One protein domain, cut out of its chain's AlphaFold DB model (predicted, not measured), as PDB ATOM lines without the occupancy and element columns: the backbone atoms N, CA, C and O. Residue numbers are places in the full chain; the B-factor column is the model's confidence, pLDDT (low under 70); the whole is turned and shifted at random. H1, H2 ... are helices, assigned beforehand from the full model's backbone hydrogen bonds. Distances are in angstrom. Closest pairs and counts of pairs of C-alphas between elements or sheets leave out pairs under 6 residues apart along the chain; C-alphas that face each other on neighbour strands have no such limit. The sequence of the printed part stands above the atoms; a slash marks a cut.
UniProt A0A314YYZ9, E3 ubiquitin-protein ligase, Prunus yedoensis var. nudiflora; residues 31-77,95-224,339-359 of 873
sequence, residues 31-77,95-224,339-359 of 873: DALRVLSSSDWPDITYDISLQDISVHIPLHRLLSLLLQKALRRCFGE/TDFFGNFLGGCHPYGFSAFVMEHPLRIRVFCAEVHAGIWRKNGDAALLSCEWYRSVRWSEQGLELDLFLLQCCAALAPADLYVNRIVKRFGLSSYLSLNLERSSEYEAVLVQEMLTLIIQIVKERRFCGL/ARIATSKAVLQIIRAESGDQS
ATOM      1  N   ASP A  31      44.165 -45.231  21.139       52.25
ATOM      2  CA  ASP A  31      43.451 -46.036  20.146       52.25
ATOM      3  C   ASP A  31      42.969 -45.198  18.950       52.25
ATOM      4  O   ASP A  31      43.079 -45.659  17.813       52.25
ATOM      5  N   ALA A  32      42.561 -43.938  19.139       54.12
ATOM      6  CA  ALA A  32      42.252 -43.032  18.027       54.12
ATOM      7  C   ALA A  32      43.477 -42.783  17.119       54.12
ATOM      8  O   ALA A  32      43.380 -42.882  15.892       54.12
ATOM      9  N   LEU A  33      44.657 -42.541  17.700       55.69
ATOM     10  CA  LEU A  33      45.907 -42.357  16.946       55.69
ATOM     11  C   LEU A  33      46.367 -43.638  16.224       55.69
ATOM     12  O   LEU A  33      46.880 -43.567  15.101       55.69
ATOM     13  N   ARG A  34      46.135 -44.817  16.820       61.69
ATOM     14  CA  ARG A  34      46.343 -46.119  16.157       61.69
ATOM     15  C   ARG A  34      45.406 -46.297  14.965       61.69
ATOM     16  O   ARG A  34      45.869 -46.656  13.885       61.69
ATOM     17  N   VAL A  35      44.121 -45.980  15.129       68.19
ATOM     18  CA  VAL A  35      43.106 -46.050  14.066       68.19
ATOM     19  C   VAL A  35      43.474 -45.150  12.881       68.19
ATOM     20  O   VAL A  35      43.440 -45.611  11.742       68.19
ATOM     21  N   LEU A  36      43.925 -43.915  13.119       66.25
ATOM     22  CA  LEU A  36      44.390 -42.998  12.061       66.25
ATOM     23  C   LEU A  36      45.649 -43.489  11.316       66.25
ATOM     24  O   LEU A  36      45.909 -43.068  10.186       66.25
ATOM     25  N   SER A  37      46.424 -44.380  11.933       68.50
ATOM     26  CA  SER A  37      47.645 -44.972  11.371       68.50
ATOM     27  C   SER A  37      47.406 -46.356  10.740       68.50
ATOM     28  O   SER A  37      48.336 -46.950  10.199       68.50
ATOM     29  N   SER A  38      46.171 -46.872  10.788       77.19
ATOM     30  CA  SER A  38      45.810 -48.226  10.351       77.19
ATOM     31  C   SER A  38      45.925 -48.435   8.838       77.19
ATOM     32  O   SER A  38      45.250 -47.759   8.050       77.19
ATOM     33  N   SER A  39      46.712 -49.442   8.440       82.00
ATOM     34  CA  SER A  39      46.745 -49.973   7.070       82.00
ATOM     35  C   SER A  39      45.401 -50.560   6.640       82.00
ATOM     36  O   SER A  39      45.024 -50.437   5.478       82.00
ATOM     37  N   ASP A  40      44.661 -51.146   7.581       87.50
ATOM     38  CA  ASP A  40      43.353 -51.756   7.348       87.50
ATOM     39  C   ASP A  40      42.219 -50.734   7.476       87.50
ATOM     40  O   ASP A  40      42.384 -49.667   8.074       87.50
ATOM     41  N   TRP A  41      41.046 -51.071   6.936       88.81
ATOM     42  CA  TRP A  41      39.816 -50.298   7.111       88.81
ATOM     43  C   TRP A  41      39.159 -50.669   8.456       88.81
ATOM     44  O   TRP A  41      38.521 -51.720   8.540       88.81
ATOM     45  N   PRO A  42      39.300 -49.851   9.518       85.69
ATOM     46  CA  PRO A  42      38.811 -50.186  10.854       85.69
ATOM     47  C   PRO A  42      37.285 -50.278  10.847       85.69
ATOM     48  O   PRO A  42      36.630 -49.369  10.329       85.69
ATOM     49  N   ASP A  43      36.691 -51.330  11.421       84.00
ATOM     50  CA  ASP A  43      35.238 -51.352  11.624       84.00
ATOM     51  C   ASP A  43      34.859 -50.520  12.851       84.00
ATOM     52  O   ASP A  43      35.352 -50.736  13.953       84.00
ATOM     53  N   ILE A  44      33.962 -49.560  12.638       84.00
ATOM     54  CA  ILE A  44      33.458 -48.660  13.673       84.00
ATOM     55  C   ILE A  44      31.988 -49.024  13.882       84.00
ATOM     56  O   ILE A  44      31.191 -49.026  12.936       84.00
ATOM     57  N   THR A  45      31.600 -49.344  15.112       82.12
ATOM     58  CA  THR A  45      30.220 -49.688  15.473       82.12
ATOM     59  C   THR A  45      29.506 -48.463  16.037       82.12
ATOM     60  O   THR A  45      29.696 -48.070  17.181       82.12
ATOM     61  N   TYR A  46      28.662 -47.843  15.213       81.00
ATOM     62  CA  TYR A  46      27.859 -46.689  15.601       81.00
ATOM     63  C   TYR A  46      26.452 -46.795  15.008       81.00
ATOM     64  O   TYR A  46      26.307 -47.152  13.835       81.00
ATOM     65  N   ASP A  47      25.452 -46.479  15.827       80.25
ATOM     66  CA  ASP A  47      24.022 -46.522  15.514       80.25
ATOM     67  C   ASP A  47      23.401 -45.177  15.912       80.25
ATOM     68  O   ASP A  47      23.406 -44.813  17.090       80.25
ATOM     69  N   ILE A  48      22.924 -44.428  14.914       82.81
ATOM     70  CA  ILE A  48      22.445 -43.048  15.057       82.81
ATOM     71  C   ILE A  48      21.149 -43.011  15.877       82.81
ATOM     72  O   ILE A  48      20.978 -42.130  16.716       82.81
ATOM     73  N   SER A  49      20.283 -44.013  15.715       75.06
ATOM     74  CA  SER A  49      19.008 -44.111  16.430       75.06
ATOM     75  C   SER A  49      19.167 -44.430  17.925       75.06
ATOM     76  O   SER A  49      18.222 -44.287  18.708       75.06
ATOM     77  N   LEU A  50      20.360 -44.883  18.337       77.62
ATOM     78  CA  LEU A  50      20.620 -45.443  19.663       77.62
ATOM     79  C   LEU A  50      21.703 -44.719  20.484       77.62
ATOM     80  O   LEU A  50      21.792 -45.038  21.677       77.62
ATOM     81  N   GLN A  51      22.510 -43.836  19.882       79.38
ATOM     82  CA  GLN A  51      23.688 -43.182  20.483       79.38
ATOM     83  C   GLN A  51      23.660 -41.649  20.335       79.38
ATOM     84  O   GLN A  51      22.996 -41.109  19.453       79.38
ATOM     85  N   ASP A  52      24.401 -40.950  21.199       74.50
ATOM     86  CA  ASP A  52      24.426 -39.483  21.280       74.50
ATOM     87  C   ASP A  52      25.061 -38.848  20.021       74.50
ATOM     88  O   ASP A  52      26.255 -39.018  19.768       74.50
ATOM     89  N   ILE A  53      24.283 -38.079  19.247       72.50
ATOM     90  CA  ILE A  53      24.753 -37.341  18.060       72.50
ATOM     91  C   ILE A  53      24.894 -35.833  18.329       72.50
ATOM     92  O   ILE A  53      24.071 -35.234  19.014       72.50
ATOM     93  N   SER A  54      25.911 -35.211  17.722       73.00
ATOM     94  CA  SER A  54      26.063 -33.755  17.630       73.00
ATOM     95  C   SER A  54      26.181 -33.305  16.171       73.00
ATOM     96  O   SER A  54      26.875 -33.936  15.371       73.00
ATOM     97  N   VAL A  55      25.533 -32.184  15.837       70.81
ATOM     98  CA  VAL A  55      25.673 -31.479  14.546       70.81
ATOM     99  C   VAL A  55      26.871 -30.507  14.567       70.81
ATOM    100  O   VAL A  55      27.294 -30.000  13.523       70.81
ATOM    101  N   HIS A  56      27.453 -30.261  15.747       70.81
ATOM    102  CA  HIS A  56      28.636 -29.432  15.953       70.81
ATOM    103  C   HIS A  56      29.906 -30.300  15.931       70.81
ATOM    104  O   HIS A  56      30.190 -31.049  16.865       70.81
ATOM    105  N   ILE A  57      30.655 -30.218  14.824       72.50
ATOM    106  CA  ILE A  57      31.888 -30.990  14.579       72.50
ATOM    107  C   ILE A  57      33.051 -30.067  14.146       72.50
ATOM    108  O   ILE A  57      33.581 -30.203  13.039       72.50
ATOM    109  N   PRO A  58      33.456 -29.093  14.990       68.56
ATOM    110  CA  PRO A  58      34.305 -27.964  14.590       68.56
ATOM    111  C   PRO A  58      35.663 -28.396  14.026       68.56
ATOM    112  O   PRO A  58      36.062 -27.911  12.971       68.56
ATOM    113  N   LEU A  59      36.333 -29.374  14.648       71.69
ATOM    114  CA  LEU A  59      37.633 -29.885  14.187       71.69
ATOM    115  C   LEU A  59      37.569 -30.518  12.783       71.69
ATOM    116  O   LEU A  59      38.484 -30.346  11.978       71.69
ATOM    117  N   HIS A  60      36.469 -31.206  12.461       81.19
ATOM    118  CA  HIS A  60      36.256 -31.807  11.141       81.19
ATOM    119  C   HIS A  60      36.027 -30.724  10.077       81.19
ATOM    120  O   HIS A  60      36.576 -30.797   8.977       81.19
ATOM    121  N   ARG A  61      35.270 -29.675  10.419       81.00
ATOM    122  CA  ARG A  61      35.014 -28.529   9.534       81.00
ATOM    123  C   ARG A  61      36.254 -27.659   9.334       81.00
ATOM    124  O   ARG A  61      36.502 -27.249   8.207       81.00
ATOM    125  N   LEU A  62      37.087 -27.474  10.360       73.81
ATOM    126  CA  LEU A  62      38.409 -26.846  10.238       73.81
ATOM    127  C   LEU A  62      39.325 -27.643   9.303       73.81
ATOM    128  O   LEU A  62      39.898 -27.074   8.380       73.81
ATOM    129  N   LEU A  63      39.421 -28.965   9.479       77.69
ATOM    130  CA  LEU A  63      40.181 -29.834   8.574       77.69
ATOM    131  C   LEU A  63      39.676 -29.725   7.124       77.69
ATOM    132  O   LEU A  63      40.474 -29.587   6.198       77.69
ATOM    133  N   SER A  64      38.357 -29.728   6.936       85.00
ATOM    134  CA  SER A  64      37.720 -29.537   5.632       85.00
ATOM    135  C   SER A  64      38.059 -28.171   5.014       85.00
ATOM    136  O   SER A  64      38.463 -28.098   3.855       85.00
ATOM    137  N   LEU A  65      38.004 -27.092   5.804       80.19
ATOM    138  CA  LEU A  65      38.361 -25.737   5.378       80.19
ATOM    139  C   LEU A  65      39.853 -25.627   5.020       80.19
ATOM    140  O   LEU A  65      40.191 -25.085   3.972       80.19
ATOM    141  N   LEU A  66      40.753 -26.196   5.829       76.00
ATOM    142  CA  LEU A  66      42.194 -26.263   5.552       76.00
ATOM    143  C   LEU A  66      42.477 -26.948   4.207       76.00
ATOM    144  O   LEU A  66      43.195 -26.395   3.368       76.00
ATOM    145  N   LEU A  67      41.867 -28.116   3.975       81.25
ATOM    146  CA  LEU A  67      41.971 -28.849   2.712       81.25
ATOM    147  C   LEU A  67      41.389 -28.039   1.542       81.25
ATOM    148  O   LEU A  67      41.998 -27.990   0.476       81.25
ATOM    149  N   GLN A  68      40.262 -27.347   1.739       86.31
ATOM    150  CA  GLN A  68      39.626 -26.502   0.725       86.31
ATOM    151  C   GLN A  68      40.529 -25.322   0.324       86.31
ATOM    152  O   GLN A  68      40.715 -25.061  -0.865       86.31
ATOM    153  N   LYS A  69      41.135 -24.625   1.294       79.81
ATOM    154  CA  LYS A  69      42.047 -23.490   1.049       79.81
ATOM    155  C   LYS A  69      43.344 -23.945   0.381       79.81
ATOM    156  O   LYS A  69      43.831 -23.264  -0.521       79.81
ATOM    157  N   ALA A  70      43.864 -25.112   0.763       76.38
ATOM    158  CA  ALA A  70      44.998 -25.751   0.100       76.38
ATOM    159  C   ALA A  70      44.697 -26.100  -1.356       76.38
ATOM    160  O   ALA A  70      45.433 -25.698  -2.255       76.38
ATOM    161  N   LEU A  71      43.569 -26.762  -1.602       81.06
ATOM    162  CA  LEU A  71      43.137 -27.137  -2.941       81.06
ATOM    163  C   LEU A  71      42.906 -25.896  -3.822       81.06
ATOM    164  O   LEU A  71      43.389 -25.846  -4.950       81.06
ATOM    165  N   ARG A  72      42.276 -24.847  -3.274       80.38
ATOM    166  CA  ARG A  72      42.077 -23.551  -3.948       80.38
ATOM    167  C   ARG A  72      43.399 -22.835  -4.263       80.38
ATOM    168  O   ARG A  72      43.453 -22.136  -5.263       80.38
ATOM    169  N   ARG A  73      44.471 -23.024  -3.483       74.06
ATOM    170  CA  ARG A  73      45.815 -22.500  -3.816       74.06
ATOM    171  C   ARG A  73      46.578 -23.336  -4.843       74.06
ATOM    172  O   ARG A  73      47.404 -22.781  -5.558       74.06
ATOM    173  N   CYS A  74      46.322 -24.639  -4.919       74.06
ATOM    174  CA  CYS A  74      46.975 -25.526  -5.885       74.06
ATOM    175  C   CYS A  74      46.282 -25.555  -7.261       74.06
ATOM    176  O   CYS A  74      46.954 -25.804  -8.259       74.06
ATOM    177  N   PHE A  75      44.963 -25.335  -7.308       73.81
ATOM    178  CA  PHE A  75      44.131 -25.525  -8.510       73.81
ATOM    179  C   PHE A  75      43.146 -24.380  -8.800       73.81
ATOM    180  O   PHE A  75      42.522 -24.384  -9.856       73.81
ATOM    181  N   GLY A  76      42.967 -23.427  -7.881       61.59
ATOM    182  CA  GLY A  76      42.107 -22.266  -8.102       61.59
ATOM    183  C   GLY A  76      42.801 -21.179  -8.922       61.59
ATOM    184  O   GLY A  76      44.026 -21.080  -8.945       61.59
ATOM    185  N   GLU A  77      41.996 -20.350  -9.584       56.03
ATOM    186  CA  GLU A  77      42.473 -19.262 -10.435       56.03
ATOM    187  C   GLU A  77      43.310 -18.248  -9.642       56.03
ATOM    188  O   GLU A  77      42.821 -17.593  -8.719       56.03
ATOM    189  N   THR A  95      50.976 -34.372  -7.787       50.84
ATOM    190  CA  THR A  95      50.878 -35.844  -7.747       50.84
ATOM    191  C   THR A  95      50.490 -36.442  -6.396       50.84
ATOM    192  O   THR A  95      49.918 -37.527  -6.393       50.84
ATOM    193  N   ASP A  96      50.756 -35.769  -5.270       66.50
ATOM    194  CA  ASP A  96      50.427 -36.296  -3.933       66.50
ATOM    195  C   ASP A  96      49.923 -35.212  -2.961       66.50
ATOM    196  O   ASP A  96      50.468 -34.969  -1.884       66.50
ATOM    197  N   PHE A  97      48.853 -34.519  -3.361       78.56
ATOM    198  CA  PHE A  97      48.189 -33.511  -2.525       78.56
ATOM    199  C   PHE A  97      47.832 -34.047  -1.128       78.56
ATOM    200  O   PHE A  97      48.080 -33.377  -0.127       78.56
ATOM    201  N   PHE A  98      47.276 -35.260  -1.048       78.06
ATOM    202  CA  PHE A  98      46.833 -35.823   0.225       78.06
ATOM    203  C   PHE A  98      47.982 -36.366   1.080       78.06
ATOM    204  O   PHE A  98      47.947 -36.140   2.283       78.06
ATOM    205  N   GLY A  99      49.013 -37.015   0.528       67.56
ATOM    206  CA  GLY A  99      50.154 -37.504   1.315       67.56
ATOM    207  C   GLY A  99      50.887 -36.385   2.059       67.56
ATOM    208  O   GLY A  99      51.229 -36.546   3.234       67.56
ATOM    209  N   ASN A 100      50.993 -35.205   1.437       65.06
ATOM    210  CA  ASN A 100      51.509 -33.988   2.075       65.06
ATOM    211  C   ASN A 100      50.696 -33.556   3.317       65.06
ATOM    212  O   ASN A 100      51.274 -33.067   4.286       65.06
ATOM    213  N   PHE A 101      49.371 -33.755   3.316       64.69
ATOM    214  CA  PHE A 101      48.494 -33.461   4.459       64.69
ATOM    215  C   PHE A 101      48.417 -34.600   5.481       64.69
ATOM    216  O   PHE A 101      48.311 -34.349   6.683       64.69
ATOM    217  N   LEU A 102      48.466 -35.852   5.021       61.91
ATOM    218  CA  LEU A 102      48.310 -37.033   5.866       61.91
ATOM    219  C   LEU A 102      49.496 -37.228   6.812       61.91
ATOM    220  O   LEU A 102      49.285 -37.744   7.904       61.91
ATOM    221  N   GLY A 103      50.713 -36.805   6.444       55.81
ATOM    222  CA  GLY A 103      51.832 -36.601   7.379       55.81
ATOM    223  C   GLY A 103      52.160 -37.791   8.298       55.81
ATOM    224  O   GLY A 103      52.490 -37.588   9.468       55.81
ATOM    225  N   GLY A 104      51.981 -39.026   7.819       57.22
ATOM    226  CA  GLY A 104      52.163 -40.266   8.591       57.22
ATOM    227  C   GLY A 104      50.874 -40.983   9.025       57.22
ATOM    228  O   GLY A 104      50.959 -42.094   9.536       57.22
ATOM    229  N   CYS A 105      49.687 -40.409   8.802       70.31
ATOM    230  CA  CYS A 105      48.430 -41.164   8.844       70.31
ATOM    231  C   CYS A 105      48.312 -42.053   7.600       70.31
ATOM    232  O   CYS A 105      48.709 -41.647   6.506       70.31
ATOM    233  N   HIS A 106      47.710 -43.233   7.740       78.62
ATOM    234  CA  HIS A 106      47.432 -44.087   6.589       78.62
ATOM    235  C   HIS A 106      46.117 -43.650   5.912       78.62
ATOM    236  O   HIS A 106      45.142 -43.381   6.624       78.62
ATOM    237  N   PRO A 107      46.027 -43.599   4.563       82.50
ATOM    238  CA  PRO A 107      44.832 -43.134   3.854       82.50
ATOM    239  C   PRO A 107      43.533 -43.822   4.285       82.50
ATOM    240  O   PRO A 107      42.491 -43.168   4.365       82.50
ATOM    241  N   TYR A 108      43.585 -45.126   4.578       86.62
ATOM    242  CA  TYR A 108      42.398 -45.905   4.938       86.62
ATOM    243  C   TYR A 108      41.950 -45.605   6.368       86.62
ATOM    244  O   TYR A 108      40.802 -45.209   6.543       86.62
ATOM    245  N   GLY A 109      42.843 -45.704   7.360       76.19
ATOM    246  CA  GLY A 109      42.555 -45.355   8.754       76.19
ATOM    247  C   GLY A 109      42.053 -43.917   8.928       76.19
ATOM    248  O   GLY A 109      41.016 -43.694   9.554       76.19
ATOM    249  N   PHE A 110      42.716 -42.951   8.279       83.25
ATOM    250  CA  PHE A 110      42.271 -41.555   8.228       83.25
ATOM    251  C   PHE A 110      40.855 -41.424   7.659       83.25
ATOM    252  O   PHE A 110      39.965 -40.900   8.325       83.25
ATOM    253  N   SER A 111      40.621 -41.929   6.443       89.38
ATOM    254  CA  SER A 111      39.332 -41.762   5.758       89.38
ATOM    255  C   SER A 111      38.198 -42.459   6.497       89.38
ATOM    256  O   SER A 111      37.102 -41.916   6.596       89.38
ATOM    257  N   ALA A 112      38.479 -43.642   7.041       85.81
ATOM    258  CA  ALA A 112      37.548 -44.454   7.801       85.81
ATOM    259  C   ALA A 112      37.055 -43.767   9.078       85.81
ATOM    260  O   ALA A 112      35.880 -43.916   9.409       85.81
ATOM    261  N   PHE A 113      37.940 -43.048   9.774       83.50
ATOM    262  CA  PHE A 113      37.631 -42.314  11.001       83.50
ATOM    263  C   PHE A 113      36.982 -40.958  10.697       83.50
ATOM    264  O   PHE A 113      35.892 -40.666  11.182       83.50
ATOM    265  N   VAL A 114      37.605 -40.153   9.832       84.12
ATOM    266  CA  VAL A 114      37.186 -38.770   9.542       84.12
ATOM    267  C   VAL A 114      35.815 -38.703   8.861       84.12
ATOM    268  O   VAL A 114      35.063 -37.759   9.101       84.12
ATOM    269  N   MET A 115      35.434 -39.709   8.060       93.00
ATOM    270  CA  MET A 115      34.112 -39.734   7.420       93.00
ATOM    271  C   MET A 115      32.949 -39.956   8.397       93.00
ATOM    272  O   MET A 115      31.812 -39.649   8.047       93.00
ATOM    273  N   GLU A 116      33.193 -40.501   9.595       87.44
ATOM    274  CA  GLU A 116      32.127 -40.901  10.523       87.44
ATOM    275  C   GLU A 116      31.252 -39.731  10.956       87.44
ATOM    276  O   GLU A 116      30.028 -39.820  10.901       87.44
ATOM    277  N   HIS A 117      31.871 -38.632  11.379       85.50
ATOM    278  CA  HIS A 117      31.169 -37.467  11.901       85.50
ATOM    279  C   HIS A 117      30.241 -36.805  10.864       85.50
ATOM    280  O   HIS A 117      29.041 -36.722  11.139       85.50
ATOM    281  N   PRO A 118      30.705 -36.412   9.658       92.12
ATOM    282  CA  PRO A 118      29.809 -35.880   8.633       92.12
ATOM    283  C   PRO A 118      28.792 -36.925   8.139       92.12
ATOM    284  O   PRO A 118      27.637 -36.574   7.906       92.12
ATOM    285  N   LEU A 119      29.150 -38.215   8.041       95.75
ATOM    286  CA  LEU A 119      28.198 -39.264   7.645       95.75
ATOM    287  C   LEU A 119      27.055 -39.426   8.661       95.75
ATOM    288  O   LEU A 119      25.902 -39.536   8.252       95.75
ATOM    289  N   ARG A 120      27.340 -39.396   9.969       92.94
ATOM    290  CA  ARG A 120      26.311 -39.469  11.024       92.94
ATOM    291  C   ARG A 120      25.322 -38.309  10.929       92.94
ATOM    292  O   ARG A 120      24.127 -38.553  11.039       92.94
ATOM    293  N   ILE A 121      25.792 -37.087  10.660       91.12
ATOM    294  CA  ILE A 121      24.915 -35.920  10.453       91.12
ATOM    295  C   ILE A 121      24.024 -36.130   9.221       91.12
ATOM    296  O   ILE A 121      22.815 -35.913   9.290       91.12
ATOM    297  N   ARG A 122      24.586 -36.619   8.106       94.56
ATOM    298  CA  ARG A 122      23.811 -36.918   6.889       94.56
ATOM    299  C   ARG A 122      22.751 -38.003   7.109       94.56
ATOM    300  O   ARG A 122      21.647 -37.850   6.596       94.56
ATOM    301  N   VAL A 123      23.060 -39.047   7.882       94.75
ATOM    302  CA  VAL A 123      22.098 -40.096   8.261       94.75
ATOM    303  C   VAL A 123      21.026 -39.558   9.200       94.75
ATOM    304  O   VAL A 123      19.852 -39.798   8.960       94.75
ATOM    305  N   PHE A 124      21.389 -38.770  10.213       92.44
ATOM    306  CA  PHE A 124      20.420 -38.126  11.101       92.44
ATOM    307  C   PHE A 124      19.421 -37.256  10.328       92.44
ATOM    308  O   PHE A 124      18.219 -37.382  10.545       92.44
ATOM    309  N   CYS A 125      19.879 -36.454   9.360       91.12
ATOM    310  CA  CYS A 125      18.965 -35.726   8.478       91.12
ATOM    311  C   CYS A 125      18.014 -36.669   7.717       91.12
ATOM    312  O   CYS A 125      16.820 -36.389   7.647       91.12
ATOM    313  N   ALA A 126      18.512 -37.795   7.198       92.31
ATOM    314  CA  ALA A 126      17.684 -38.788   6.514       92.31
ATOM    315  C   ALA A 126      16.652 -39.452   7.449       92.31
ATOM    316  O   ALA A 126      15.486 -39.586   7.083       92.31
ATOM    317  N   GLU A 127      17.039 -39.809   8.676       91.12
ATOM    318  CA  GLU A 127      16.133 -40.359   9.695       91.12
ATOM    319  C   GLU A 127      15.068 -39.338  10.140       91.12
ATOM    320  O   GLU A 127      13.917 -39.704  10.403       91.12
ATOM    321  N   VAL A 128      15.426 -38.050  10.216       88.81
ATOM    322  CA  VAL A 128      14.487 -36.948  10.484       88.81
ATOM    323  C   VAL A 128      13.492 -36.800   9.330       88.81
ATOM    324  O   VAL A 128      12.290 -36.748   9.594       88.81
ATOM    325  N   HIS A 129      13.946 -36.825   8.069       85.88
ATOM    326  CA  HIS A 129      13.065 -36.800   6.891       85.88
ATOM    327  C   HIS A 129      12.147 -38.031   6.812       85.88
ATOM    328  O   HIS A 129      10.954 -37.888   6.542       85.88
ATOM    329  N   ALA A 130      12.654 -39.228   7.125       88.50
ATOM    330  CA  ALA A 130      11.847 -40.445   7.244       88.50
ATOM    331  C   ALA A 130      10.813 -40.358   8.388       88.50
ATOM    332  O   ALA A 130       9.767 -41.008   8.358       88.50
ATOM    333  N   GLY A 131      11.060 -39.502   9.385       86.88
ATOM    334  CA  GLY A 131      10.151 -39.244  10.497       86.88
ATOM    335  C   GLY A 131      10.391 -40.103  11.737       86.88
ATOM    336  O   GLY A 131       9.564 -40.091  12.653       86.88
ATOM    337  N   ILE A 132      11.530 -40.794  11.811       86.38
ATOM    338  CA  ILE A 132      11.949 -41.601  12.969       86.38
ATOM    339  C   ILE A 132      12.032 -40.721  14.233       86.38
ATOM    340  O   ILE A 132      11.635 -41.135  15.325       86.38
ATOM    341  N   TRP A 133      12.438 -39.459  14.060       84.81
ATOM    342  CA  TRP A 133      12.628 -38.465  15.123       84.81
ATOM    343  C   TRP A 133      11.385 -37.620  15.460       84.81
ATOM    344  O   TRP A 133      11.471 -36.749  16.323       84.81
ATOM    345  N   ARG A 134      10.201 -37.868  14.866       78.25
ATOM    346  CA  ARG A 134       8.974 -37.057  15.111       78.25
ATOM    347  C   ARG A 134       8.600 -36.923  16.596       78.25
ATOM    348  O   ARG A 134       7.976 -35.945  16.992       78.25
ATOM    349  N   LYS A 135       8.963 -37.903  17.433       75.31
ATOM    350  CA  LYS A 135       8.663 -37.917  18.881       75.31
ATOM    351  C   LYS A 135       9.628 -37.071  19.722       75.31
ATOM    352  O   LYS A 135       9.393 -36.916  20.916       75.31
ATOM    353  N   ASN A 136      10.680 -36.526  19.114       73.12
ATOM    354  CA  ASN A 136      11.671 -35.662  19.755       73.12
ATOM    355  C   ASN A 136      11.309 -34.165  19.627       73.12
ATOM    356  O   ASN A 136      12.039 -33.318  20.136       73.12
ATOM    357  N   GLY A 137      10.181 -33.847  18.978       71.81
ATOM    358  CA  GLY A 137       9.726 -32.482  18.718       71.81
ATOM    359  C   GLY A 137      10.512 -31.779  17.607       71.81
ATOM    360  O   GLY A 137      11.414 -32.349  16.987       71.81
ATOM    361  N   ASP A 138      10.177 -30.511  17.374       75.50
ATOM    362  CA  ASP A 138      10.675 -29.744  16.225       75.50
ATOM    363  C   ASP A 138      12.185 -29.461  16.267       75.50
ATOM    364  O   ASP A 138      12.771 -29.133  15.242       75.50
ATOM    365  N   ALA A 139      12.854 -29.634  17.413       73.31
ATOM    366  CA  ALA A 139      14.292 -29.393  17.555       73.31
ATOM    367  C   ALA A 139      15.140 -30.205  16.554       73.31
ATOM    368  O   ALA A 139      16.109 -29.684  15.999       73.31
ATOM    369  N   ALA A 140      14.763 -31.459  16.278       77.31
ATOM    370  CA  ALA A 140      15.458 -32.293  15.296       77.31
ATOM    371  C   ALA A 140      15.213 -31.816  13.849       77.31
ATOM    372  O   ALA A 140      16.136 -31.827  13.032       77.31
ATOM    373  N   LEU A 141      13.998 -31.340  13.552       80.19
ATOM    374  CA  LEU A 141      13.635 -30.768  12.254       80.19
ATOM    375  C   LEU A 141      14.379 -29.449  12.004       80.19
ATOM    376  O   LEU A 141      15.066 -29.317  10.995       80.19
ATOM    377  N   LEU A 142      14.324 -28.522  12.961       77.56
ATOM    378  CA  LEU A 142      14.970 -27.207  12.898       77.56
ATOM    379  C   LEU A 142      16.500 -27.336  12.788       77.56
ATOM    380  O   LEU A 142      17.123 -26.621  12.004       77.56
ATOM    381  N   SER A 143      17.101 -28.323  13.464       77.12
ATOM    382  CA  SER A 143      18.524 -28.665  13.290       77.12
ATOM    383  C   SER A 143      18.862 -29.044  11.839       77.12
ATOM    384  O   SER A 143      19.895 -28.624  11.314       77.12
ATOM    385  N   CYS A 144      17.988 -29.799  11.163       82.19
ATOM    386  CA  CYS A 144      18.166 -30.183   9.761       82.19
ATOM    387  C   CYS A 144      17.904 -29.018   8.791       82.19
ATOM    388  O   CYS A 144      18.645 -28.850   7.821       82.19
ATOM    389  N   GLU A 145      16.886 -28.194   9.052       79.50
ATOM    390  CA  GLU A 145      16.578 -27.004   8.247       79.50
ATOM    391  C   GLU A 145      17.728 -25.992   8.294       79.50
ATOM    392  O   GLU A 145      18.184 -25.515   7.251       79.50
ATOM    393  N   TRP A 146      18.280 -25.723   9.479       76.38
ATOM    394  CA  TRP A 146      19.445 -24.854   9.623       76.38
ATOM    395  C   TRP A 146      20.695 -25.409   8.959       76.38
ATOM    396  O   TRP A 146      21.377 -24.654   8.270       76.38
ATOM    397  N   TYR A 147      20.974 -26.706   9.111       82.19
ATOM    398  CA  TYR A 147      22.116 -27.362   8.472       82.19
ATOM    399  C   TYR A 147      22.122 -27.178   6.943       82.19
ATOM    400  O   TYR A 147      23.183 -27.018   6.337       82.19
ATOM    401  N   ARG A 148      20.933 -27.131   6.321       81.19
ATOM    402  CA  ARG A 148      20.746 -26.841   4.887       81.19
ATOM    403  C   ARG A 148      20.635 -25.345   4.564       81.19
ATOM    404  O   ARG A 148      20.846 -24.965   3.413       81.19
ATOM    405  N   SER A 149      20.291 -24.489   5.525       78.81
ATOM    406  CA  SER A 149      20.086 -23.052   5.294       78.81
ATOM    407  C   SER A 149      21.345 -22.365   4.750       78.81
ATOM    408  O   SER A 149      22.462 -22.685   5.148       78.81
ATOM    409  N   VAL A 150      21.179 -21.379   3.861       75.56
ATOM    410  CA  VAL A 150      22.307 -20.703   3.183       75.56
ATOM    411  C   VAL A 150      23.340 -20.177   4.186       75.56
ATOM    412  O   VAL A 150      24.525 -20.449   4.012       75.56
ATOM    413  N   ARG A 151      22.873 -19.526   5.266       68.62
ATOM    414  CA  ARG A 151      23.691 -18.921   6.335       68.62
ATOM    415  C   ARG A 151      24.675 -19.890   6.996       68.62
ATOM    416  O   ARG A 151      25.732 -19.442   7.416       68.62
ATOM    417  N   TRP A 152      24.312 -21.167   7.118       68.31
ATOM    418  CA  TRP A 152      25.109 -22.175   7.828       68.31
ATOM    419  C   TRP A 152      25.636 -23.286   6.908       68.31
ATOM    420  O   TRP A 152      26.514 -24.049   7.300       68.31
ATOM    421  N   SER A 153      25.120 -23.397   5.680       77.00
ATOM    422  CA  SER A 153      25.478 -24.471   4.745       77.00
ATOM    423  C   SER A 153      26.938 -24.421   4.288       77.00
ATOM    424  O   SER A 153      27.520 -25.478   4.061       77.00
ATOM    425  N   GLU A 154      27.540 -23.227   4.201       73.75
ATOM    426  CA  GLU A 154      28.964 -23.068   3.867       73.75
ATOM    427  C   GLU A 154      29.867 -23.629   4.967       73.75
ATOM    428  O   GLU A 154      30.878 -24.252   4.672       73.75
ATOM    429  N   GLN A 155      29.503 -23.414   6.233       68.31
ATOM    430  CA  GLN A 155      30.268 -23.839   7.407       68.31
ATOM    431  C   GLN A 155      29.892 -25.259   7.862       68.31
ATOM    432  O   GLN A 155      30.633 -25.871   8.625       68.31
ATOM    433  N   GLY A 156      28.746 -25.777   7.410       82.31
ATOM    434  CA  GLY A 156      28.208 -27.100   7.720       82.31
ATOM    435  C   GLY A 156      28.160 -28.010   6.496       82.31
ATOM    436  O   GLY A 156      29.165 -28.615   6.135       82.31
ATOM    437  N   LEU A 157      26.979 -28.122   5.878       89.19
ATOM    438  CA  LEU A 157      26.654 -29.090   4.820       89.19
ATOM    439  C   LEU A 157      27.716 -29.241   3.720       89.19
ATOM    440  O   LEU A 157      28.008 -30.361   3.307       89.19
ATOM    441  N   GLU A 158      28.283 -28.143   3.226       91.19
ATOM    442  CA  GLU A 158      29.248 -28.190   2.126       91.19
ATOM    443  C   GLU A 158      30.646 -28.616   2.563       91.19
ATOM    444  O   GLU A 158      31.286 -29.387   1.849       91.19
ATOM    445  N   LEU A 159      31.120 -28.164   3.730       88.56
ATOM    446  CA  LEU A 159      32.384 -28.642   4.297       88.56
ATOM    447  C   LEU A 159      32.271 -30.109   4.713       88.56
ATOM    448  O   LEU A 159      33.202 -30.876   4.477       88.56
ATOM    449  N   ASP A 160      31.135 -30.525   5.262       94.38
ATOM    450  CA  ASP A 160      30.875 -31.920   5.612       94.38
ATOM    451  C   ASP A 160      30.853 -32.805   4.346       94.38
ATOM    452  O   ASP A 160      31.483 -33.864   4.314       94.38
ATOM    453  N   LEU A 161      30.199 -32.354   3.266       96.25
ATOM    454  CA  LEU A 161      30.165 -33.061   1.979       96.25
ATOM    455  C   LEU A 161      31.538 -33.092   1.286       96.25
ATOM    456  O   LEU A 161      31.941 -34.136   0.777       96.25
ATOM    457  N   PHE A 162      32.291 -31.991   1.301       95.81
ATOM    458  CA  PHE A 162      33.652 -31.943   0.758       95.81
ATOM    459  C   PHE A 162      34.629 -32.811   1.566       95.81
ATOM    460  O   PHE A 162      35.498 -33.463   0.986       95.81
ATOM    461  N   LEU A 163      34.454 -32.915   2.886       93.94
ATOM    462  CA  LEU A 163      35.237 -33.830   3.717       93.94
ATOM    463  C   LEU A 163      34.913 -35.293   3.388       93.94
ATOM    464  O   LEU A 163      35.827 -36.103   3.233       93.94
ATOM    465  N   LEU A 164      33.632 -35.621   3.169       97.75
ATOM    466  CA  LEU A 164      33.227 -36.930   2.647       97.75
ATOM    467  C   LEU A 164      33.861 -37.217   1.276       97.75
ATOM    468  O   LEU A 164      34.317 -38.342   1.066       97.75
ATOM    469  N   GLN A 165      33.969 -36.226   0.383       96.62
ATOM    470  CA  GLN A 165      34.683 -36.355  -0.897       96.62
ATOM    471  C   GLN A 165      36.196 -36.573  -0.722       96.62
ATOM    472  O   GLN A 165      36.777 -37.380  -1.449       96.62
ATOM    473  N   CYS A 166      36.836 -35.915   0.251       94.25
ATOM    474  CA  CYS A 166      38.246 -36.151   0.586       94.25
ATOM    475  C   CYS A 166      38.465 -37.603   1.036       94.25
ATOM    476  O   CYS A 166      39.351 -38.290   0.527       94.25
ATOM    477  N   CYS A 167      37.612 -38.105   1.934       95.12
ATOM    478  CA  CYS A 167      37.642 -39.500   2.370       95.12
ATOM    479  C   CYS A 167      37.345 -40.469   1.208       95.12
ATOM    480  O   CYS A 167      38.021 -41.484   1.072       95.12
ATOM    481  N   ALA A 168      36.390 -40.150   0.329       95.69
ATOM    482  CA  ALA A 168      36.046 -40.958  -0.844       95.69
ATOM    483  C   ALA A 168      37.193 -41.076  -1.867       95.69
ATOM    484  O   ALA A 168      37.368 -42.128  -2.483       95.69
ATOM    485  N   ALA A 169      37.998 -40.022  -2.045       93.50
ATOM    486  CA  ALA A 169      39.165 -40.051  -2.929       93.50
ATOM    487  C   ALA A 169      40.246 -41.043  -2.447       93.50
ATOM    488  O   ALA A 169      40.907 -41.695  -3.264       93.50
ATOM    489  N   LEU A 170      40.387 -41.175  -1.124       90.75
ATOM    490  CA  LEU A 170      41.420 -41.951  -0.433       90.75
ATOM    491  C   LEU A 170      40.991 -43.374  -0.038       90.75
ATOM    492  O   LEU A 170      41.842 -44.251   0.107       90.75
ATOM    493  N   ALA A 171      39.694 -43.616   0.145       92.88
ATOM    494  CA  ALA A 171      39.178 -44.879   0.661       92.88
ATOM    495  C   ALA A 171      39.139 -46.025  -0.379       92.88
ATOM    496  O   ALA A 171      39.006 -45.783  -1.590       92.88
ATOM    497  N   PRO A 172      39.154 -47.294   0.084       94.31
ATOM    498  CA  PRO A 172      38.727 -48.445  -0.707       94.31
ATOM    499  C   PRO A 172      37.224 -48.336  -0.995       94.31
ATOM    500  O   PRO A 172      36.412 -48.257  -0.073       94.31
ATOM    501  N   ALA A 173      36.849 -48.326  -2.274       93.31
ATOM    502  CA  ALA A 173      35.522 -47.876  -2.696       93.31
ATOM    503  C   ALA A 173      34.361 -48.716  -2.136       93.31
ATOM    504  O   ALA A 173      33.411 -48.155  -1.592       93.31
ATOM    505  N   ASP A 174      34.455 -50.047  -2.196       93.31
ATOM    506  CA  ASP A 174      33.409 -50.929  -1.662       93.31
ATOM    507  C   ASP A 174      33.250 -50.790  -0.142       93.31
ATOM    508  O   ASP A 174      32.133 -50.777   0.367       93.31
ATOM    509  N   LEU A 175      34.351 -50.635   0.599       94.50
ATOM    510  CA  LEU A 175      34.319 -50.496   2.061       94.50
ATOM    511  C   LEU A 175      33.767 -49.132   2.501       94.50
ATOM    512  O   LEU A 175      33.056 -49.052   3.507       94.50
ATOM    513  N   TYR A 176      34.033 -48.084   1.720       96.25
ATOM    514  CA  TYR A 176      33.441 -46.758   1.886       96.25
ATOM    515  C   TYR A 176      31.916 -46.793   1.696       96.25
ATOM    516  O   TYR A 176      31.172 -46.314   2.551       96.25
ATOM    517  N   VAL A 177      31.433 -47.422   0.619       95.50
ATOM    518  CA  VAL A 177      29.990 -47.546   0.337       95.50
ATOM    519  C   VAL A 177      29.305 -48.461   1.351       95.50
ATOM    520  O   VAL A 177      28.269 -48.091   1.898       95.50
ATOM    521  N   ASN A 178      29.909 -49.598   1.704       93.75
ATOM    522  CA  ASN A 178      29.378 -50.497   2.733       93.75
ATOM    523  C   ASN A 178      29.265 -49.810   4.106       93.75
ATOM    524  O   ASN A 178      28.346 -50.110   4.867       93.75
ATOM    525  N   ARG A 179      30.151 -48.853   4.427       94.75
ATOM    526  CA  ARG A 179      30.018 -48.012   5.627       94.75
ATOM    527  C   ARG A 179      28.809 -47.083   5.556       94.75
ATOM    528  O   ARG A 179      28.103 -46.973   6.557       94.75
ATOM    529  N   ILE A 180      28.554 -46.459   4.405       96.00
ATOM    530  CA  ILE A 180      27.341 -45.657   4.186       96.00
ATOM    531  C   ILE A 180      26.104 -46.541   4.405       96.00
ATOM    532  O   ILE A 180      25.321 -46.258   5.307       96.00
ATOM    533  N   VAL A 181      25.993 -47.668   3.695       93.56
ATOM    534  CA  VAL A 181      24.882 -48.633   3.830       93.56
ATOM    535  C   VAL A 181      24.666 -49.060   5.290       93.56
ATOM    536  O   VAL A 181      23.541 -49.017   5.788       93.56
ATOM    537  N   LYS A 182      25.745 -49.415   6.005       92.69
ATOM    538  CA  LYS A 182      25.698 -49.831   7.418       92.69
ATOM    539  C   LYS A 182      25.196 -48.721   8.342       92.69
ATOM    540  O   LYS A 182      24.496 -49.026   9.302       92.69
ATOM    541  N   ARG A 183      25.532 -47.453   8.079       93.69
ATOM    542  CA  ARG A 183      25.064 -46.304   8.878       93.69
ATOM    543  C   ARG A 183      23.610 -45.943   8.585       93.69
ATOM    544  O   ARG A 183      22.908 -45.608   9.524       93.69
ATOM    545  N   PHE A 184      23.147 -46.084   7.343       92.50
ATOM    546  CA  PHE A 184      21.726 -45.944   6.982       92.50
ATOM    547  C   PHE A 184      20.848 -47.127   7.449       92.50
ATOM    548  O   PHE A 184      19.637 -47.096   7.260       92.50
ATOM    549  N   GLY A 185      21.432 -48.186   8.030       89.38
ATOM    550  CA  GLY A 185      20.701 -49.380   8.476       89.38
ATOM    551  C   GLY A 185      20.299 -50.349   7.353       89.38
ATOM    552  O   GLY A 185      19.657 -51.361   7.619       89.38
ATOM    553  N   LEU A 186      20.718 -50.101   6.108       88.88
ATOM    554  CA  LEU A 186      20.233 -50.785   4.897       88.88
ATOM    555  C   LEU A 186      21.003 -52.077   4.540       88.88
ATOM    556  O   LEU A 186      20.873 -52.611   3.439       88.88
ATOM    557  N   SER A 187      21.802 -52.625   5.459       87.00
ATOM    558  CA  SER A 187      22.579 -53.854   5.214       87.00
ATOM    559  C   SER A 187      21.699 -55.093   4.981       87.00
ATOM    560  O   SER A 187      22.061 -55.976   4.201       87.00
ATOM    561  N   SER A 188      20.540 -55.172   5.644       77.94
ATOM    562  CA  SER A 188      19.538 -56.229   5.432       77.94
ATOM    563  C   SER A 188      18.844 -56.100   4.077       77.94
ATOM    564  O   SER A 188      18.656 -57.112   3.404       77.94
ATOM    565  N   TYR A 189      18.534 -54.866   3.666       69.62
ATOM    566  CA  TYR A 189      17.898 -54.542   2.388       69.62
ATOM    567  C   TYR A 189      18.735 -55.060   1.204       69.62
ATOM    568  O   TYR A 189      18.265 -55.871   0.408       69.62
ATOM    569  N   LEU A 190      20.038 -54.746   1.173       68.81
ATOM    570  CA  LEU A 190      20.954 -55.255   0.134       68.81
ATOM    571  C   LEU A 190      21.205 -56.769   0.179       68.81
ATOM    572  O   LEU A 190      21.748 -57.331  -0.773       68.81
ATOM    573  N   SER A 191      20.820 -57.432   1.269       66.31
ATOM    574  CA  SER A 191      20.896 -58.891   1.398       66.31
ATOM    575  C   SER A 191      19.659 -59.606   0.833       66.31
ATOM    576  O   SER A 191      19.602 -60.830   0.907       66.31
ATOM    577  N   LEU A 192      18.678 -58.869   0.281       60.66
ATOM    578  CA  LEU A 192      17.392 -59.377  -0.231       60.66
ATOM    579  C   LEU A 192      16.554 -60.141   0.818       60.66
ATOM    580  O   LEU A 192      15.687 -60.947   0.478       60.66
ATOM    581  N   ASN A 193      16.790 -59.877   2.107       52.94
ATOM    582  CA  ASN A 193      16.055 -60.494   3.211       52.94
ATOM    583  C   ASN A 193      14.732 -59.748   3.452       52.94
ATOM    584  O   ASN A 193      14.613 -58.951   4.383       52.94
ATOM    585  N   LEU A 194      13.735 -60.031   2.608       51.41
ATOM    586  CA  LEU A 194      12.415 -59.377   2.548       51.41
ATOM    587  C   LEU A 194      11.484 -59.671   3.753       51.41
ATOM    588  O   LEU A 194      10.270 -59.508   3.672       51.41
ATOM    589  N   GLU A 195      12.011 -60.122   4.892       49.50
ATOM    590  CA  GLU A 195      11.202 -60.513   6.058       49.50
ATOM    591  C   GLU A 195      10.746 -59.324   6.924       49.50
ATOM    592  O   GLU A 195      10.035 -59.519   7.914       49.50
ATOM    593  N   ARG A 196      11.185 -58.089   6.621       50.44
ATOM    594  CA  ARG A 196      11.019 -56.962   7.554       50.44
ATOM    595  C   ARG A 196      11.011 -55.560   6.930       50.44
ATOM    596  O   ARG A 196      11.639 -54.668   7.489       50.44
ATOM    597  N   SER A 197      10.278 -55.358   5.833       55.03
ATOM    598  CA  SER A 197      10.139 -54.033   5.205       55.03
ATOM    599  C   SER A 197       9.581 -52.986   6.184       55.03
ATOM    600  O   SER A 197       8.406 -53.044   6.564       55.03
ATOM    601  N   SER A 198      10.405 -52.033   6.609       64.81
ATOM    602  CA  SER A 198       9.986 -50.899   7.436       64.81
ATOM    603  C   SER A 198       9.416 -49.761   6.583       64.81
ATOM    604  O   SER A 198       9.862 -49.511   5.466       64.81
ATOM    605  N   GLU A 199       8.456 -49.008   7.128       75.62
ATOM    606  CA  GLU A 199       7.839 -47.860   6.434       75.62
ATOM    607  C   GLU A 199       8.831 -46.724   6.096       75.62
ATOM    608  O   GLU A 199       8.508 -45.822   5.326       75.62
ATOM    609  N   TYR A 200      10.042 -46.771   6.661       82.69
ATOM    610  CA  TYR A 200      11.099 -45.774   6.487       82.69
ATOM    611  C   TYR A 200      12.110 -46.138   5.388       82.69
ATOM    612  O   TYR A 200      12.830 -45.255   4.924       82.69
ATOM    613  N   GLU A 201      12.178 -47.408   4.963       82.19
ATOM    614  CA  GLU A 201      13.234 -47.914   4.071       82.19
ATOM    615  C   GLU A 201      13.328 -47.150   2.754       82.19
ATOM    616  O   GLU A 201      14.414 -46.696   2.412       82.19
ATOM    617  N   ALA A 202      12.208 -46.914   2.065       80.19
ATOM    618  CA  ALA A 202      12.209 -46.187   0.792       80.19
ATOM    619  C   ALA A 202      12.793 -44.765   0.918       80.19
ATOM    620  O   ALA A 202      13.544 -44.319   0.050       80.19
ATOM    621  N   VAL A 203      12.512 -44.064   2.025       83.69
ATOM    622  CA  VAL A 203      13.051 -42.715   2.277       83.69
ATOM    623  C   VAL A 203      14.544 -42.779   2.608       83.69
ATOM    624  O   VAL A 203      15.322 -41.973   2.100       83.69
ATOM    625  N   LEU A 204      14.968 -43.756   3.417       88.69
ATOM    626  CA  LEU A 204      16.379 -43.955   3.760       88.69
ATOM    627  C   LEU A 204      17.213 -44.371   2.537       88.69
ATOM    628  O   LEU A 204      18.322 -43.869   2.367       88.69
ATOM    629  N   VAL A 205      16.673 -45.224   1.663       86.88
ATOM    630  CA  VAL A 205      17.260 -45.600   0.366       86.88
ATOM    631  C   VAL A 205      17.410 -44.369  -0.528       86.88
ATOM    632  O   VAL A 205      18.507 -44.102  -1.023       86.88
ATOM    633  N   GLN A 206      16.352 -43.567  -0.683       85.06
ATOM    634  CA  GLN A 206      16.382 -42.348  -1.492       85.06
ATOM    635  C   GLN A 206      17.414 -41.332  -0.974       85.06
ATOM    636  O   GLN A 206      18.193 -40.789  -1.761       85.06
ATOM    637  N   GLU A 207      17.471 -41.087   0.338       89.94
ATOM    638  CA  GLU A 207      18.455 -40.181   0.947       89.94
ATOM    639  C   GLU A 207      19.891 -40.740   0.856       89.94
ATOM    640  O   GLU A 207      20.830 -39.976   0.618       89.94
ATOM    641  N   MET A 208      20.078 -42.063   0.967       94.06
ATOM    642  CA  MET A 208      21.374 -42.730   0.772       94.06
ATOM    643  C   MET A 208      21.872 -42.576  -0.671       94.06
ATOM    644  O   MET A 208      23.015 -42.167  -0.891       94.06
ATOM    645  N   LEU A 209      21.023 -42.871  -1.658       89.50
ATOM    646  CA  LEU A 209      21.338 -42.704  -3.078       89.50
ATOM    647  C   LEU A 209      21.626 -41.234  -3.403       89.50
ATOM    648  O   LEU A 209      22.615 -40.932  -4.069       89.50
ATOM    649  N   THR A 210      20.833 -40.312  -2.852       90.94
ATOM    650  CA  THR A 210      21.052 -38.863  -2.974       90.94
ATOM    651  C   THR A 210      22.406 -38.446  -2.395       90.94
ATOM    652  O   THR A 210      23.128 -37.681  -3.034       90.94
ATOM    653  N   LEU A 211      22.806 -38.977  -1.233       95.56
ATOM    654  CA  LEU A 211      24.130 -38.732  -0.652       95.56
ATOM    655  C   LEU A 211      25.259 -39.270  -1.546       95.56
ATOM    656  O   LEU A 211      26.231 -38.552  -1.782       95.56
ATOM    657  N   ILE A 212      25.141 -40.496  -2.062       93.75
ATOM    658  CA  ILE A 212      26.149 -41.090  -2.957       93.75
ATOM    659  C   ILE A 212      26.284 -40.248  -4.233       93.75
ATOM    660  O   ILE A 212      27.401 -39.894  -4.616       93.75
ATOM    661  N   ILE A 213      25.167 -39.850  -4.850       90.81
ATOM    662  CA  ILE A 213      25.166 -38.980  -6.035       90.81
ATOM    663  C   ILE A 213      25.789 -37.619  -5.707       90.81
ATOM    664  O   ILE A 213      26.604 -37.136  -6.486       90.81
ATOM    665  N   GLN A 214      25.498 -37.021  -4.549       94.25
ATOM    666  CA  GLN A 214      26.109 -35.755  -4.120       94.25
ATOM    667  C   GLN A 214      27.623 -35.865  -3.914       94.25
ATOM    668  O   GLN A 214      28.356 -35.018  -4.420       94.25
ATOM    669  N   ILE A 215      28.111 -36.918  -3.248       94.94
ATOM    670  CA  ILE A 215      29.555 -37.181  -3.100       94.94
ATOM    671  C   ILE A 215      30.210 -37.305  -4.486       94.94
ATOM    672  O   ILE A 215      31.285 -36.756  -4.720       94.94
ATOM    673  N   VAL A 216      29.550 -37.977  -5.429       91.94
ATOM    674  CA  VAL A 216      30.074 -38.222  -6.779       91.94
ATOM    675  C   VAL A 216      29.975 -36.998  -7.706       91.94
ATOM    676  O   VAL A 216      30.852 -36.817  -8.555       91.94
ATOM    677  N   LYS A 217      28.953 -36.144  -7.561       89.81
ATOM    678  CA  LYS A 217      28.593 -35.073  -8.517       89.81
ATOM    679  C   LYS A 217      28.913 -33.651  -8.049       89.81
ATOM    680  O   LYS A 217      29.160 -32.801  -8.899       89.81
ATOM    681  N   GLU A 218      28.924 -33.364  -6.747       92.19
ATOM    682  CA  GLU A 218      29.183 -32.002  -6.260       92.19
ATOM    683  C   GLU A 218      30.614 -31.553  -6.606       92.19
ATOM    684  O   GLU A 218      31.546 -32.363  -6.595       92.19
ATOM    685  N   ARG A 219      30.789 -30.274  -6.961       92.19
ATOM    686  CA  ARG A 219      32.055 -29.703  -7.446       92.19
ATOM    687  C   ARG A 219      32.410 -28.326  -6.876       92.19
ATOM    688  O   ARG A 219      33.542 -27.911  -7.111       92.19
ATOM    689  N   ARG A 220      31.543 -27.642  -6.103       89.88
ATOM    690  CA  ARG A 220      31.793 -26.267  -5.586       89.88
ATOM    691  C   ARG A 220      33.206 -26.075  -5.014       89.88
ATOM    692  O   ARG A 220      33.815 -25.035  -5.235       89.88
ATOM    693  N   PHE A 221      33.739 -27.070  -4.300       90.50
ATOM    694  CA  PHE A 221      35.087 -27.006  -3.716       90.50
ATOM    695  C   PHE A 221      36.143 -27.870  -4.427       90.50
ATOM    696  O   PHE A 221      37.329 -27.611  -4.252       90.50
ATOM    697  N   CYS A 222      35.750 -28.863  -5.235       89.50
ATOM    698  CA  CYS A 222      36.658 -29.865  -5.815       89.50
ATOM    699  C   CYS A 222      36.682 -29.921  -7.356       89.50
ATOM    700  O   CYS A 222      37.323 -30.816  -7.909       89.50
ATOM    701  N   GLY A 223      36.020 -28.998  -8.062       88.50
ATOM    702  CA  GLY A 223      36.094 -28.923  -9.529       88.50
ATOM    703  C   GLY A 223      35.423 -27.729 -10.217       88.50
ATOM    704  O   GLY A 223      35.332 -27.757 -11.437       88.50
ATOM    705  N   LEU A 224      34.942 -26.712  -9.489       90.00
ATOM    706  CA  LEU A 224      34.460 -25.448 -10.071       90.00
ATOM    707  C   LEU A 224      35.318 -24.260  -9.625       90.00
ATOM    708  O   LEU A 224      35.802 -24.208  -8.488       90.00
ATOM    709  N   ALA A 339      35.564 -41.233  -8.478       87.69
ATOM    710  CA  ALA A 339      34.952 -42.007  -9.563       87.69
ATOM    711  C   ALA A 339      34.817 -43.505  -9.234       87.69
ATOM    712  O   ALA A 339      33.859 -44.142  -9.667       87.69
ATOM    713  N   ARG A 340      35.730 -44.057  -8.415       89.25
ATOM    714  CA  ARG A 340      35.688 -45.462  -7.978       89.25
ATOM    715  C   ARG A 340      34.491 -45.762  -7.074       89.25
ATOM    716  O   ARG A 340      34.074 -46.909  -7.008       89.25
ATOM    717  N   ILE A 341      33.941 -44.760  -6.377       90.00
ATOM    718  CA  ILE A 341      32.743 -44.933  -5.541       90.00
ATOM    719  C   ILE A 341      31.543 -45.275  -6.427       90.00
ATOM    720  O   ILE A 341      30.864 -46.272  -6.185       90.00
ATOM    721  N   ALA A 342      31.334 -44.498  -7.494       83.19
ATOM    722  CA  ALA A 342      30.232 -44.677  -8.440       83.19
ATOM    723  C   ALA A 342      30.296 -46.010  -9.206       83.19
ATOM    724  O   ALA A 342      29.261 -46.571  -9.551       83.19
ATOM    725  N   THR A 343      31.505 -46.522  -9.458       84.69
ATOM    726  CA  THR A 343      31.752 -47.785 -10.175       84.69
ATOM    727  C   THR A 343      32.045 -48.974  -9.252       84.69
ATOM    728  O   THR A 343      32.437 -50.040  -9.724       84.69
ATOM    729  N   SER A 344      31.854 -48.812  -7.938       89.19
ATOM    730  CA  SER A 344      32.085 -49.870  -6.949       89.19
ATOM    731  C   SER A 344      31.101 -51.036  -7.100       89.19
ATOM    732  O   SER A 344      29.943 -50.863  -7.497       89.19
ATOM    733  N   LYS A 345      31.537 -52.241  -6.721       87.25
ATOM    734  CA  LYS A 345      30.676 -53.430  -6.688       87.25
ATOM    735  C   LYS A 345      29.525 -53.231  -5.701       87.25
ATOM    736  O   LYS A 345      28.411 -53.655  -5.997       87.25
ATOM    737  N   ALA A 346      29.769 -52.544  -4.588       86.44
ATOM    738  CA  ALA A 346      28.741 -52.177  -3.619       86.44
ATOM    739  C   ALA A 346      27.631 -51.301  -4.239       86.44
ATOM    740  O   ALA A 346      26.455 -51.616  -4.073       86.44
ATOM    741  N   VAL A 347      27.961 -50.265  -5.028       83.25
ATOM    742  CA  VAL A 347      26.942 -49.457  -5.739       83.25
ATOM    743  C   VAL A 347      26.186 -50.284  -6.782       83.25
ATOM    744  O   VAL A 347      24.963 -50.185  -6.866       83.25
ATOM    745  N   LEU A 348      26.868 -51.163  -7.520       80.94
ATOM    746  CA  LEU A 348      26.204 -52.083  -8.453       80.94
ATOM    747  C   LEU A 348      25.258 -53.069  -7.739       80.94
ATOM    748  O   LEU A 348      24.225 -53.440  -8.296       80.94
ATOM    749  N   GLN A 349      25.573 -53.475  -6.504       79.56
ATOM    750  CA  GLN A 349      24.683 -54.289  -5.668       79.56
ATOM    751  C   GLN A 349      23.465 -53.498  -5.176       79.56
ATOM    752  O   GLN A 349      22.371 -54.055  -5.210       79.56
ATOM    753  N   ILE A 350      23.624 -52.217  -4.809       80.75
ATOM    754  CA  ILE A 350      22.497 -51.320  -4.496       80.75
ATOM    755  C   ILE A 350      21.555 -51.230  -5.703       80.75
ATOM    756  O   ILE A 350      20.400 -51.622  -5.601       80.75
ATOM    757  N   ILE A 351      22.065 -50.843  -6.877       75.25
ATOM    758  CA  ILE A 351      21.262 -50.704  -8.107       75.25
ATOM    759  C   ILE A 351      20.548 -52.019  -8.473       75.25
ATOM    760  O   ILE A 351      19.408 -52.006  -8.944       75.25
ATOM    761  N   ARG A 352      21.192 -53.171  -8.240       69.62
ATOM    762  CA  ARG A 352      20.582 -54.490  -8.456       69.62
ATOM    763  C   ARG A 352      19.461 -54.805  -7.460       69.62
ATOM    764  O   ARG A 352      18.519 -55.479  -7.869       69.62
ATOM    765  N   ALA A 353      19.566 -54.377  -6.202       67.00
ATOM    766  CA  ALA A 353      18.510 -54.563  -5.206       67.00
ATOM    767  C   ALA A 353      17.251 -53.777  -5.609       67.00
ATOM    768  O   ALA A 353      16.202 -54.394  -5.784       67.00
ATOM    769  N   GLU A 354      17.397 -52.484  -5.929       60.12
ATOM    770  CA  GLU A 354      16.302 -51.640  -6.451       60.12
ATOM    771  C   GLU A 354      15.636 -52.259  -7.695       60.12
ATOM    772  O   GLU A 354      14.418 -52.275  -7.833       60.12
ATOM    773  N   SER A 355      16.443 -52.819  -8.606       57.62
ATOM    774  CA  SER A 355      15.960 -53.440  -9.853       57.62
ATOM    775  C   SER A 355      15.348 -54.838  -9.663       57.62
ATOM    776  O   SER A 355      14.852 -55.424 -10.625       57.62
ATOM    777  N   GLY A 356      15.461 -55.423  -8.467       48.16
ATOM    778  CA  GLY A 356      14.951 -56.756  -8.145       48.16
ATOM    779  C   GLY A 356      13.602 -56.747  -7.423       48.16
ATOM    780  O   GLY A 356      12.884 -57.745  -7.487       48.16
ATOM    781  N   ASP A 357      13.253 -55.640  -6.765       45.69
ATOM    782  CA  ASP A 357      12.144 -55.554  -5.808       45.69
ATOM    783  C   ASP A 357      10.818 -55.118  -6.469       45.69
ATOM    784  O   ASP A 357      10.176 -54.121  -6.130       45.69
ATOM    785  N   GLN A 358      10.396 -55.872  -7.488       45.97
ATOM    786  CA  GLN A 358       9.242 -55.535  -8.331       45.97
ATOM    787  C   GLN A 358       7.888 -55.999  -7.743       45.97
ATOM    788  O   GLN A 358       7.061 -56.562  -8.462       45.97
ATOM    789  N   SER A 359       7.631 -55.764  -6.450       39.03
ATOM    790  CA  SER A 359       6.293 -55.950  -5.845       39.03
ATOM    791  C   SER A 359       5.557 -54.651  -5.494       39.03
ATOM    792  O   SER A 359       4.388 -54.718  -5.124       39.03
TER     793      SER A 359
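AT A GLANCE: This is residues 31 to 77, 95 to 224 and 339 to 359 of the 873 residues of the protein "E3 ubiquitin-protein ligase" of Prunus yedoensis var. nudiflora (UniProt A0A314YYZ9). Look for a compact cluster of crossed helices built round H5 and H8, which meet at a slant in the core, with H9 and H10 packing on H5, and H2 and H4 on H8. H6 packs on H5 with H7 at its end, H12 covers H9, and H1 and H3 lie at the rim; the long link of residues 37 to 57 runs along the outside. The printed part has 198 residues with twelve named helices, H1 to H12 in chain order, and no named strand, an all helix domain. It is compact, with a radius of gyration of the C-alphas of 17.1 A and spans of 50 by 37 by 37 A.

IN THESE COORDINATES: Find C-alpha 31 at (43.451, -46.036, 20.146), where H1, residues 31 to 36, begins. H2, residues 58 to 75, is 25.2 A long. Next come H3, residues 97 to 102, H4, 107 to 114, and H5, 116 to 130, 20.5 A. H6 is residues 138 to 148, H7 150 to 153, and H8 157 to 170, 20.3 A. H9 is residues 173 to 183, and H10, 201 to 217, runs 23.6 A from C-alpha 201 at (13.234, -47.914, 4.071). H11 is residues 339 to 342, and H12, 345 to 354, ends at C-alpha 354, (16.302, -51.640, -6.451).

HOW THE PARTS SIT: Start at the hub, H5 and H8, each touching four helices. They touch at a steep tilt of 54 degrees, closest at the C-alphas of Pro 118 and Asp 160, 5.1 A. H10 touches H5, the C-alphas of Ala 130 and Val 203 being closest at 5.6 A. H5 touches H6 with residues 125 to 128 alone, closest at the C-alphas of Cys 125 and Cys 144, 5.7 A. H6 and H7 only just touch, only at the corner, with 3 pairs of C-alphas within 8 A. H4 touches H8 at a shallow tilt of 24 degrees, opposite ways, and the C-alphas of Ser 111 and Cys 167 are closest at 4.4 A. H2 touches H8 with residues 60 to 65 alone, closest at the C-alphas of Ser 64 and Leu 163, 5.3 A. H1 touches H4 at C-alphas 36 and 109, the closest, 4.5 A. H3 and H2 are near each other. H9 touches H5, H11 and H12, the last closest at the C-alphas of Asp 174 and Ala 346, 5.2 A. Every O i to N i+4 pair is within hydrogen-bond range in H1, H2, H4, H5, H6, H8, H9, H10 and H12, and 1 of 2 in H3; H7 and H11 are too short for such a pair.

THE WHOLE: The C-alphas of Glu 77 and Glu 195, the two farthest apart, are 54.3 A apart. Residues 78 to 94 and 225 to 338 are not printed, with gaps of 18.8 A between C-alphas 77 and 95 and 16.6 A between C-alphas 224 and 339. The links H1 to H2 and H9 to H10 are long. Mean pLDDT of the printed part is 80.2; 39 residues are under 70, among them residues 31 to 37, 189 to 198 and 352 to 359.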